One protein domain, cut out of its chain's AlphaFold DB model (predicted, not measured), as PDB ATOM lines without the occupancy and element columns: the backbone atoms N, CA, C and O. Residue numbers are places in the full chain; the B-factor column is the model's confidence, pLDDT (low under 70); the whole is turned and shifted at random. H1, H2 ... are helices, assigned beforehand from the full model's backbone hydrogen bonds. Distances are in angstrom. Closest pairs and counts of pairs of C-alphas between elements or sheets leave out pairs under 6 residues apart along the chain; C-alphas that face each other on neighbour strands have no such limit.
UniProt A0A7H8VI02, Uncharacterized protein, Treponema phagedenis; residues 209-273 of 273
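AT A GLANCE: This is residues 209 to 273 of the 273 residues of an uncharacterized protein of Treponema phagedenis (UniProt A0A7H8VI02). A long, thin helical hairpin: the long helix H1 makes one side, and past a loop the shorter helix H2 folds back toward it, followed by residues 254 to 273, a tail without a named element that runs back beside H1 toward the end where H1 begins. The printed part has 65 residues with two named helices, H1 then H2, and no named strand; its class is all helix. It is extended, with a radius of gyration of the C-alphas of 18.0 A, a rod spanning 60 by 19 by 11 A.

HOW THE PARTS SIT: H1, residues 210 to 232, touches H2, residues 242 to 253, with residues 228 to 232 alone. The closest C-alphas are those of Asn 232 and Lys 250, 6.4 A apart. The two form a helical hairpin, running opposite ways at a steep tilt of 35.3 degrees, only just steep. In H1 and H2 every O i to N i+4 pair is within hydrogen-bond range.

IN THESE COORDINATES: H1 runs 31.9 A from C-alpha 210 at (102.944, 9.741, -105.889). H2 runs 16.0 A to C-alpha 253 at (80.085, -6.340, -100.568).

THE WHOLE: The C-alphas farthest apart, of Asn 239 and Asp 273, are 60.0 A apart. The printed part has no cut; the H1 to H2 link is short. Residue 273 is under pLDDT 70.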
ATOM      1  N   LYS A 209     102.446  13.738-108.018       89.00
ATOM      2  CA  LYS A 209     103.132  13.482-106.740       89.00
ATOM      3  C   LYS A 209     102.623  12.173-106.125       89.00
ATOM      4  O   LYS A 209     101.551  12.163-105.521       89.00
ATOM      5  N   ALA A 210     103.379  11.086-106.277       90.31
ATOM      6  CA  ALA A 210     102.944   9.741-105.889       90.31
ATOM      7  C   ALA A 210     102.536   9.626-104.407       90.31
ATOM      8  O   ALA A 210     101.517   9.009-104.109       90.31
ATOM      9  N   ASP A 211     103.272  10.264-103.491       89.38
ATOM     10  CA  ASP A 211     102.982  10.193-102.050       89.38
ATOM     11  C   ASP A 211     101.684  10.951-101.681       89.38
ATOM     12  O   ASP A 211     100.877  10.471-100.878       89.38
ATOM     13  N   GLU A 212     101.423  12.097-102.322       93.38
ATOM     14  CA  GLU A 212     100.153  12.825-102.163       93.38
ATOM     15  C   GLU A 212      98.997  12.036-102.789       93.38
ATOM     16  O   GLU A 212      97.940  11.902-102.176       93.38
ATOM     17  N   LEU A 213      99.198  11.448-103.975       93.88
ATOM     18  CA  LEU A 213      98.200  10.586-104.607       93.88
ATOM     19  C   LEU A 213      97.839   9.407-103.699       93.88
ATOM     20  O   LEU A 213      96.655   9.171-103.468       93.88
ATOM     21  N   LYS A 214      98.837   8.706-103.148       93.88
ATOM     22  CA  LYS A 214      98.617   7.599-102.210       93.88
ATOM     23  C   LYS A 214      97.826   8.058-100.988       93.88
ATOM     24  O   LYS A 214      96.838   7.426-100.644       93.88
ATOM     25  N   THR A 215      98.178   9.206-100.409       95.81
ATOM     26  CA  THR A 215      97.444   9.793 -99.276       95.81
ATOM     27  C   THR A 215      95.967  10.038 -99.606       95.81
ATOM     28  O   THR A 215      95.087   9.787 -98.782       95.81
ATOM     29  N   GLN A 216      95.665  10.544-100.803       96.94
ATOM     30  CA  GLN A 216      94.279  10.784-101.221       96.94
ATOM     31  C   GLN A 216      93.530   9.481-101.535       96.94
ATOM     32  O   GLN A 216      92.347   9.372-101.211       96.94
ATOM     33  N   LEU A 217      94.210   8.484-102.102       96.81
ATOM     34  CA  LEU A 217      93.648   7.155-102.335       96.81
ATOM     35  C   LEU A 217      93.369   6.411-101.024       96.81
ATOM     36  O   LEU A 217      92.286   5.857-100.877       96.81
ATOM     37  N   ASP A 218      94.262   6.488-100.036       95.94
ATOM     38  CA  ASP A 218      94.058   5.892 -98.711       95.94
ATOM     39  C   ASP A 218      92.831   6.525 -98.017       95.94
ATOM     40  O   ASP A 218      91.981   5.821 -97.473       95.94
ATOM     41  N   LYS A 219      92.633   7.850 -98.142       97.06
ATOM     42  CA  LYS A 219      91.395   8.518 -97.687       97.06
ATOM     43  C   LYS A 219      90.146   8.015 -98.416       97.06
ATOM     44  O   LYS A 219      89.071   7.972 -97.817       97.06
ATOM     45  N   MET A 220      90.241   7.692 -99.707       97.25
ATOM     46  CA  MET A 220      89.125   7.105-100.457       97.25
ATOM     47  C   MET A 220      88.830   5.680 -99.982       97.25
ATOM     48  O   MET A 220      87.670   5.378 -99.700       97.25
ATOM     49  N   SER A 221      89.860   4.854 -99.809       96.06
ATOM     50  CA  SER A 221      89.759   3.503 -99.254       96.06
ATOM     51  C   SER A 221      89.123   3.503 -97.861       96.06
ATOM     52  O   SER A 221      88.204   2.725 -97.625       96.06
ATOM     53  N   ASP A 222      89.498   4.434 -96.980       96.69
ATOM     54  CA  ASP A 222      88.885   4.601 -95.655       96.69
ATOM     55  C   ASP A 222      87.390   4.947 -95.725       96.69
ATOM     56  O   ASP A 222      86.583   4.498 -94.904       96.69
ATOM     57  N   ARG A 223      86.993   5.794 -96.685       97.19
ATOM     58  CA  ARG A 223      85.579   6.152 -96.885       97.19
ATOM     59  C   ARG A 223      84.775   4.944 -97.348       97.19
ATOM     60  O   ARG A 223      83.672   4.744 -96.842       97.19
ATOM     61  N   ILE A 224      85.327   4.154 -98.266       94.81
ATOM     62  CA  ILE A 224      84.705   2.922 -98.760       94.81
ATOM     63  C   ILE A 224      84.587   1.904 -97.621       94.81
ATOM     64  O   ILE A 224      83.497   1.385 -97.392       94.81
ATOM     65  N   ASP A 225      85.640   1.705 -96.825       94.06
ATOM     66  CA  ASP A 225      85.624   0.763 -95.697       94.06
ATOM     67  C   ASP A 225      84.577   1.133 -94.646       94.06
ATOM     68  O   ASP A 225      83.863   0.268 -94.141       94.06
ATOM     69  N   LYS A 226      84.419   2.424 -94.335       95.69
ATOM     70  CA  LYS A 226      83.371   2.888 -93.411       95.69
ATOM     71  C   LYS A 226      81.967   2.577 -93.931       95.69
ATOM     72  O   LYS A 226      81.102   2.191 -93.143       95.69
ATOM     73  N   MET A 227      81.731   2.706 -95.236       92.75
ATOM     74  CA  MET A 227      80.454   2.327 -95.849       92.75
ATOM     75  C   MET A 227      80.251   0.809 -95.800       92.75
ATOM     76  O   MET A 227      79.219   0.348 -95.314       92.75
ATOM     77  N   VAL A 228      81.253   0.035 -96.222       93.38
ATOM     78  CA  VAL A 228      81.240  -1.436 -96.193       93.38
ATOM     79  C   VAL A 228      80.948  -1.958 -94.784       93.38
ATOM     80  O   VAL A 228      80.048  -2.777 -94.594       93.38
ATOM     81  N   ASN A 229      81.640  -1.429 -93.776       91.62
ATOM     82  CA  ASN A 229      81.464  -1.827 -92.381       91.62
ATOM     83  C   ASN A 229      80.072  -1.477 -91.843       91.62
ATOM     84  O   ASN A 229      79.499  -2.260 -91.086       91.62
ATOM     85  N   THR A 230      79.498  -0.353 -92.276       91.94
ATOM     86  CA  THR A 230      78.134   0.051 -91.903       91.94
ATOM     87  C   THR A 230      77.099  -0.957 -92.415       91.94
ATOM     88  O   THR A 230      76.231  -1.388 -91.659       91.94
ATOM     89  N   PHE A 231      77.208  -1.394 -93.674       90.00
ATOM     90  CA  PHE A 231      76.299  -2.395 -94.247       90.00
ATOM     91  C   PHE A 231      76.533  -3.805 -93.687       90.00
ATOM     92  O   PHE A 231      75.574  -4.545 -93.454       90.00
ATOM     93  N   ASN A 232      77.785  -4.178 -93.408       88.00
ATOM     94  CA  ASN A 232      78.096  -5.452 -92.756       88.00
ATOM     95  C   ASN A 232      77.504  -5.526 -91.339       88.00
ATOM     96  O   ASN A 232      76.933  -6.556 -90.967       88.00
ATOM     97  N   GLY A 233      77.570  -4.421 -90.594       86.62
ATOM     98  CA  GLY A 233      77.023  -4.275 -89.245       86.62
ATOM     99  C   GLY A 233      75.524  -3.960 -89.167       86.62
ATOM    100  O   GLY A 233      75.023  -3.744 -88.066       86.62
ATOM    101  N   TRP A 234      74.796  -3.919 -90.290       88.19
ATOM    102  CA  TRP A 234      73.370  -3.577 -90.287       88.19
ATOM    103  C   TRP A 234      72.544  -4.615 -89.506       88.19
ATOM    104  O   TRP A 234      72.488  -5.793 -89.874       88.19
ATOM    105  N   VAL A 235      71.870  -4.154 -88.447       86.81
ATOM    106  CA  VAL A 235      70.831  -4.879 -87.697       86.81
ATOM    107  C   VAL A 235      69.444  -4.625 -88.298       86.81
ATOM    108  O   VAL A 235      68.974  -3.491 -88.338       86.81
ATOM    109  N   VAL A 236      68.786  -5.688 -88.749       87.31
ATOM    110  CA  VAL A 236      67.434  -5.639 -89.323       87.31
ATOM    111  C   VAL A 236      66.393  -5.641 -88.203       87.31
ATOM    112  O   VAL A 236      66.484  -6.474 -87.297       87.31
ATOM    113  N   LEU A 237      65.390  -4.760 -88.271       86.56
ATOM    114  CA  LEU A 237      64.247  -4.778 -87.356       86.56
ATOM    115  C   LEU A 237      63.026  -5.447 -88.012       86.56
ATOM    116  O   LEU A 237      62.876  -5.429 -89.234       86.56
ATOM    117  N   PRO A 238      62.115  -6.056 -87.232       84.69
ATOM    118  CA  PRO A 238      60.904  -6.642 -87.795       84.69
ATOM    119  C   PRO A 238      60.052  -5.603 -88.548       84.69
ATOM    120  O   PRO A 238      59.756  -4.540 -88.010       84.69
ATOM    121  N   ASN A 239      59.599  -5.955 -89.759       82.25
ATOM    122  CA  ASN A 239      58.677  -5.177 -90.607       82.25
ATOM    123  C   ASN A 239      59.191  -3.816 -91.132       82.25
ATOM    124  O   ASN A 239      58.380  -2.976 -91.513       82.25
ATOM    125  N   ASP A 240      60.508  -3.597 -91.210       81.19
ATOM    126  CA  ASP A 240      61.104  -2.342 -91.706       81.19
ATOM    127  C   ASP A 240      61.502  -2.358 -93.203       81.19
ATOM    128  O   ASP A 240      61.937  -1.344 -93.745       81.19
ATOM    129  N   GLY A 241      61.389  -3.508 -93.883       82.31
ATOM    130  CA  GLY A 241      61.865  -3.706 -95.263       82.31
ATOM    131  C   GLY A 241      63.396  -3.754 -95.420       82.31
ATOM    132  O   GLY A 241      63.896  -4.085 -96.497       82.31
ATOM    133  N   GLY A 242      64.153  -3.504 -94.348       86.69
ATOM    134  CA  GLY A 242      65.615  -3.471 -94.302       86.69
ATOM    135  C   GLY A 242      66.264  -4.841 -94.479       86.69
ATOM    136  O   GLY A 242      67.407  -4.916 -94.917       86.69
ATOM    137  N   ALA A 243      65.528  -5.931 -94.236       87.44
ATOM    138  CA  ALA A 243      66.004  -7.302 -94.436       87.44
ATOM    139  C   ALA A 243      66.474  -7.558 -95.877       87.44
ATOM    140  O   ALA A 243      67.602  -7.992 -96.103       87.44
ATOM    141  N   ALA A 244      65.617  -7.248 -96.855       88.38
ATOM    142  CA  ALA A 244      65.905  -7.481 -98.267       88.38
ATOM    143  C   ALA A 244      67.071  -6.606 -98.756       88.38
ATOM    144  O   ALA A 244      67.938  -7.078 -99.493       88.38
ATOM    145  N   LEU A 245      67.123  -5.352 -98.294       89.19
ATOM    146  CA  LEU A 245      68.191  -4.413 -98.634       89.19
ATOM    147  C   LEU A 245      69.535  -4.816 -98.008       89.19
ATOM    148  O   LEU A 245      70.554  -4.805 -98.694       89.19
ATOM    149  N   ALA A 246      69.547  -5.233 -96.739       89.25
ATOM    150  CA  ALA A 246      70.752  -5.716 -96.069       89.25
ATOM    151  C   ALA A 246      71.312  -6.973 -96.751       89.25
ATOM    152  O   ALA A 246      72.521  -7.058 -96.968       89.25
ATOM    153  N   THR A 247      70.449  -7.922 -97.142       88.94
ATOM    154  CA  THR A 247      70.860  -9.103 -97.917       88.94
ATOM    155  C   THR A 247      71.475  -8.699 -99.255       88.94
ATOM    156  O   THR A 247      72.585  -9.130 -99.554       88.94
ATOM    157  N   ALA A 248      70.812  -7.829-100.023       90.75
ATOM    158  CA  ALA A 248      71.321  -7.377-101.317       90.75
ATOM    159  C   ALA A 248      72.690  -6.680-101.196       90.75
ATOM    160  O   ALA A 248      73.614  -6.998-101.944       90.75
ATOM    161  N   MET A 249      72.854  -5.782-100.218       92.25
ATOM    162  CA  MET A 249      74.115  -5.062-100.004       92.25
ATOM    163  C   MET A 249      75.249  -5.986 -99.555       92.25
ATOM    164  O   MET A 249      76.361  -5.871-100.065       92.25
ATOM    165  N   LYS A 250      74.980  -6.938 -98.651       90.12
ATOM    166  CA  LYS A 250      75.980  -7.925 -98.211       90.12
ATOM    167  C   LYS A 250      76.428  -8.837 -99.350       90.12
ATOM    168  O   LYS A 250      77.614  -9.144 -99.437       90.12
ATOM    169  N   THR A 251      75.517  -9.226-100.247       91.62
ATOM    170  CA  THR A 251      75.871  -9.982-101.457       91.62
ATOM    171  C   THR A 251      76.845  -9.202-102.340       91.62
ATOM    172  O   THR A 251      77.841  -9.772-102.774       91.62
ATOM    173  N   VAL A 252      76.610  -7.904-102.565       90.81
ATOM    174  CA  VAL A 252      77.522  -7.061-103.360       90.81
ATOM    175  C   VAL A 252      78.874  -6.901-102.658       90.81
ATOM    176  O   VAL A 252      79.913  -7.166-103.260       90.81
ATOM    177  N   ILE A 253      78.869  -6.542-101.371       92.75
ATOM    178  CA  ILE A 253      80.085  -6.340-100.568       92.75
ATOM    179  C   ILE A 253      80.958  -7.595-100.526       92.75
ATOM    180  O   ILE A 253      82.172  -7.488-100.660       92.75
ATOM    181  N   GLY A 254      80.357  -8.782-100.397       87.62
ATOM    182  CA  GLY A 254      81.089 -10.052-100.364       87.62
ATOM    183  C   GLY A 254      81.888 -10.356-101.637       87.62
ATOM    184  O   GLY A 254      82.749 -11.230-101.614       87.62
ATOM    185  N   THR A 255      81.624  -9.637-102.733       91.12
ATOM    186  CA  THR A 255      82.366  -9.752-103.999       91.12
ATOM    187  C   THR A 255      83.394  -8.640-104.216       91.12
ATOM    188  O   THR A 255      84.171  -8.709-105.167       91.12
ATOM    189  N   MET A 256      83.417  -7.614-103.360       91.12
ATOM    190  CA  MET A 256      84.363  -6.505-103.482       91.12
ATOM    191  C   MET A 256      85.765  -6.939-103.048       91.12
ATOM    192  O   MET A 256      85.941  -7.606-102.029       91.12
ATOM    193  N   VAL A 257      86.775  -6.511-103.804       90.38
ATOM    194  CA  VAL A 257      88.189  -6.707-103.468       90.38
ATOM    195  C   VAL A 257      88.756  -5.380-102.987       90.38
ATOM    196  O   VAL A 257      88.493  -4.340-103.589       90.38
ATOM    197  N   LYS A 258      89.526  -5.422-101.897       90.88
ATOM    198  CA  LYS A 258      90.188  -4.238-101.352       90.88
ATOM    199  C   LYS A 258      91.223  -3.705-102.340       90.88
ATOM    200  O   LYS A 258      91.937  -4.485-102.967       90.88
ATOM    201  N   GLU A 259      91.306  -2.387-102.468       93.81
ATOM    202  CA  GLU A 259      92.300  -1.768-103.337       93.81
ATOM    203  C   GLU A 259      93.724  -2.010-102.804       93.81
ATOM    204  O   GLU A 259      93.959  -1.929-101.598       93.81
ATOM    205  N   ASP A 260      94.681  -2.278-103.698       92.88
ATOM    206  CA  ASP A 260      96.107  -2.380-103.367       92.88
ATOM    207  C   ASP A 260      96.903  -1.294-104.103       92.88
ATOM    208  O   ASP A 260      97.003  -1.283-105.330       92.88
ATOM    209  N   PHE A 261      97.486  -0.376-103.331       94.56
ATOM    210  CA  PHE A 261      98.319   0.722-103.828       94.56
ATOM    211  C   PHE A 261      99.804   0.544-103.477       94.56
ATOM    212  O   PHE A 261     100.546   1.527-103.453       94.56
ATOM    213  N   SER A 262     100.249  -0.672-103.151       90.31
ATOM    214  CA  SER A 262     101.637  -0.960-102.754       90.31
ATOM    215  C   SER A 262     102.665  -0.621-103.839       90.31
ATOM    216  O   SER A 262     103.767  -0.186-103.520       90.31
ATOM    217  N   ASN A 263     102.282  -0.731-105.114       90.94
ATOM    218  CA  ASN A 263     103.170  -0.543-106.269       90.94
ATOM    219  C   ASN A 263     102.900   0.750-107.060       90.94
ATOM    220  O   ASN A 263     103.284   0.861-108.222       90.94
ATOM    221  N   ILE A 264     102.219   1.735-106.465       90.94
ATOM    222  CA  ILE A 264     101.864   2.987-107.160       90.94
ATOM    223  C   ILE A 264     103.073   3.909-107.419       90.94
ATOM    224  O   ILE A 264     102.996   4.827-108.235       90.94
ATOM    225  N   LYS A 265     104.191   3.672-106.725       89.12
ATOM    226  CA  LYS A 265     105.418   4.475-106.770       89.12
ATOM    227  C   LYS A 265     106.567   3.668-107.373       89.12
ATOM    228  O   LYS A 265     106.733   2.493-107.065       89.12
ATOM    229  N   ASN A 266     107.377   4.319-108.208       86.75
ATOM    230  CA  ASN A 266     108.622   3.762-108.729       86.75
ATOM    231  C   ASN A 266     109.814   4.397-108.001       86.75
ATOM    232  O   ASN A 266     110.060   5.590-108.151       86.75
ATOM    233  N   ASP A 267     110.583   3.603-107.263       87.31
ATOM    234  CA  ASP A 267     111.716   4.115-106.478       87.31
ATOM    235  C   ASP A 267     112.960   4.444-107.319       87.31
ATOM    236  O   ASP A 267     113.892   5.080-106.833       87.31
ATOM    237  N   LYS A 268     112.992   4.028-108.593       86.12
ATOM    238  CA  LYS A 268     114.097   4.308-109.526       86.12
ATOM    239  C   LYS A 268     113.842   5.522-110.416       86.12
ATOM    240  O   LYS A 268     114.772   6.012-111.048       86.12
ATOM    241  N   VAL A 269     112.593   5.982-110.503       84.81
ATOM    242  CA  VAL A 269     112.197   7.141-111.313       84.81
ATOM    243  C   VAL A 269     111.457   8.115-110.412       84.81
ATOM    244  O   VAL A 269     110.268   7.956-110.148       84.81
ATOM    245  N   VAL A 270     112.180   9.128-109.948       83.31
ATOM    246  CA  VAL A 270     111.680  10.133-109.005       83.31
ATOM    247  C   VAL A 270     111.573  11.502-109.677       83.31
ATOM    248  O   VAL A 270     112.282  11.789-110.642       83.31
ATOM    249  N   HIS A 271     110.669  12.350-109.186       84.56
ATOM    250  CA  HIS A 271     110.506  13.724-109.659       84.56
ATOM    251  C   HIS A 271     110.022  14.643-108.528       84.56
ATOM    252  O   HIS A 271     109.369  14.188-107.590       84.56
ATOM    253  N   GLY A 272     110.268  15.945-108.687       73.56
ATOM    254  CA  GLY A 272     109.958  16.959-107.676       73.56
ATOM    255  C   GLY A 272     111.113  17.199-106.700       73.56
ATOM    256  O   GLY A 272     112.046  16.403-106.647       73.56
ATOM    257  N   ASP A 273     111.019  18.314-105.977       58.78
ATOM    258  CA  ASP A 273     111.849  18.692-104.822       58.78
ATOM    259  C   ASP A 273     110.950  18.726-103.571       58.78
ATOM    260  O   ASP A 273     109.751  19.090-103.721       58.78
TER     261      ASP A 273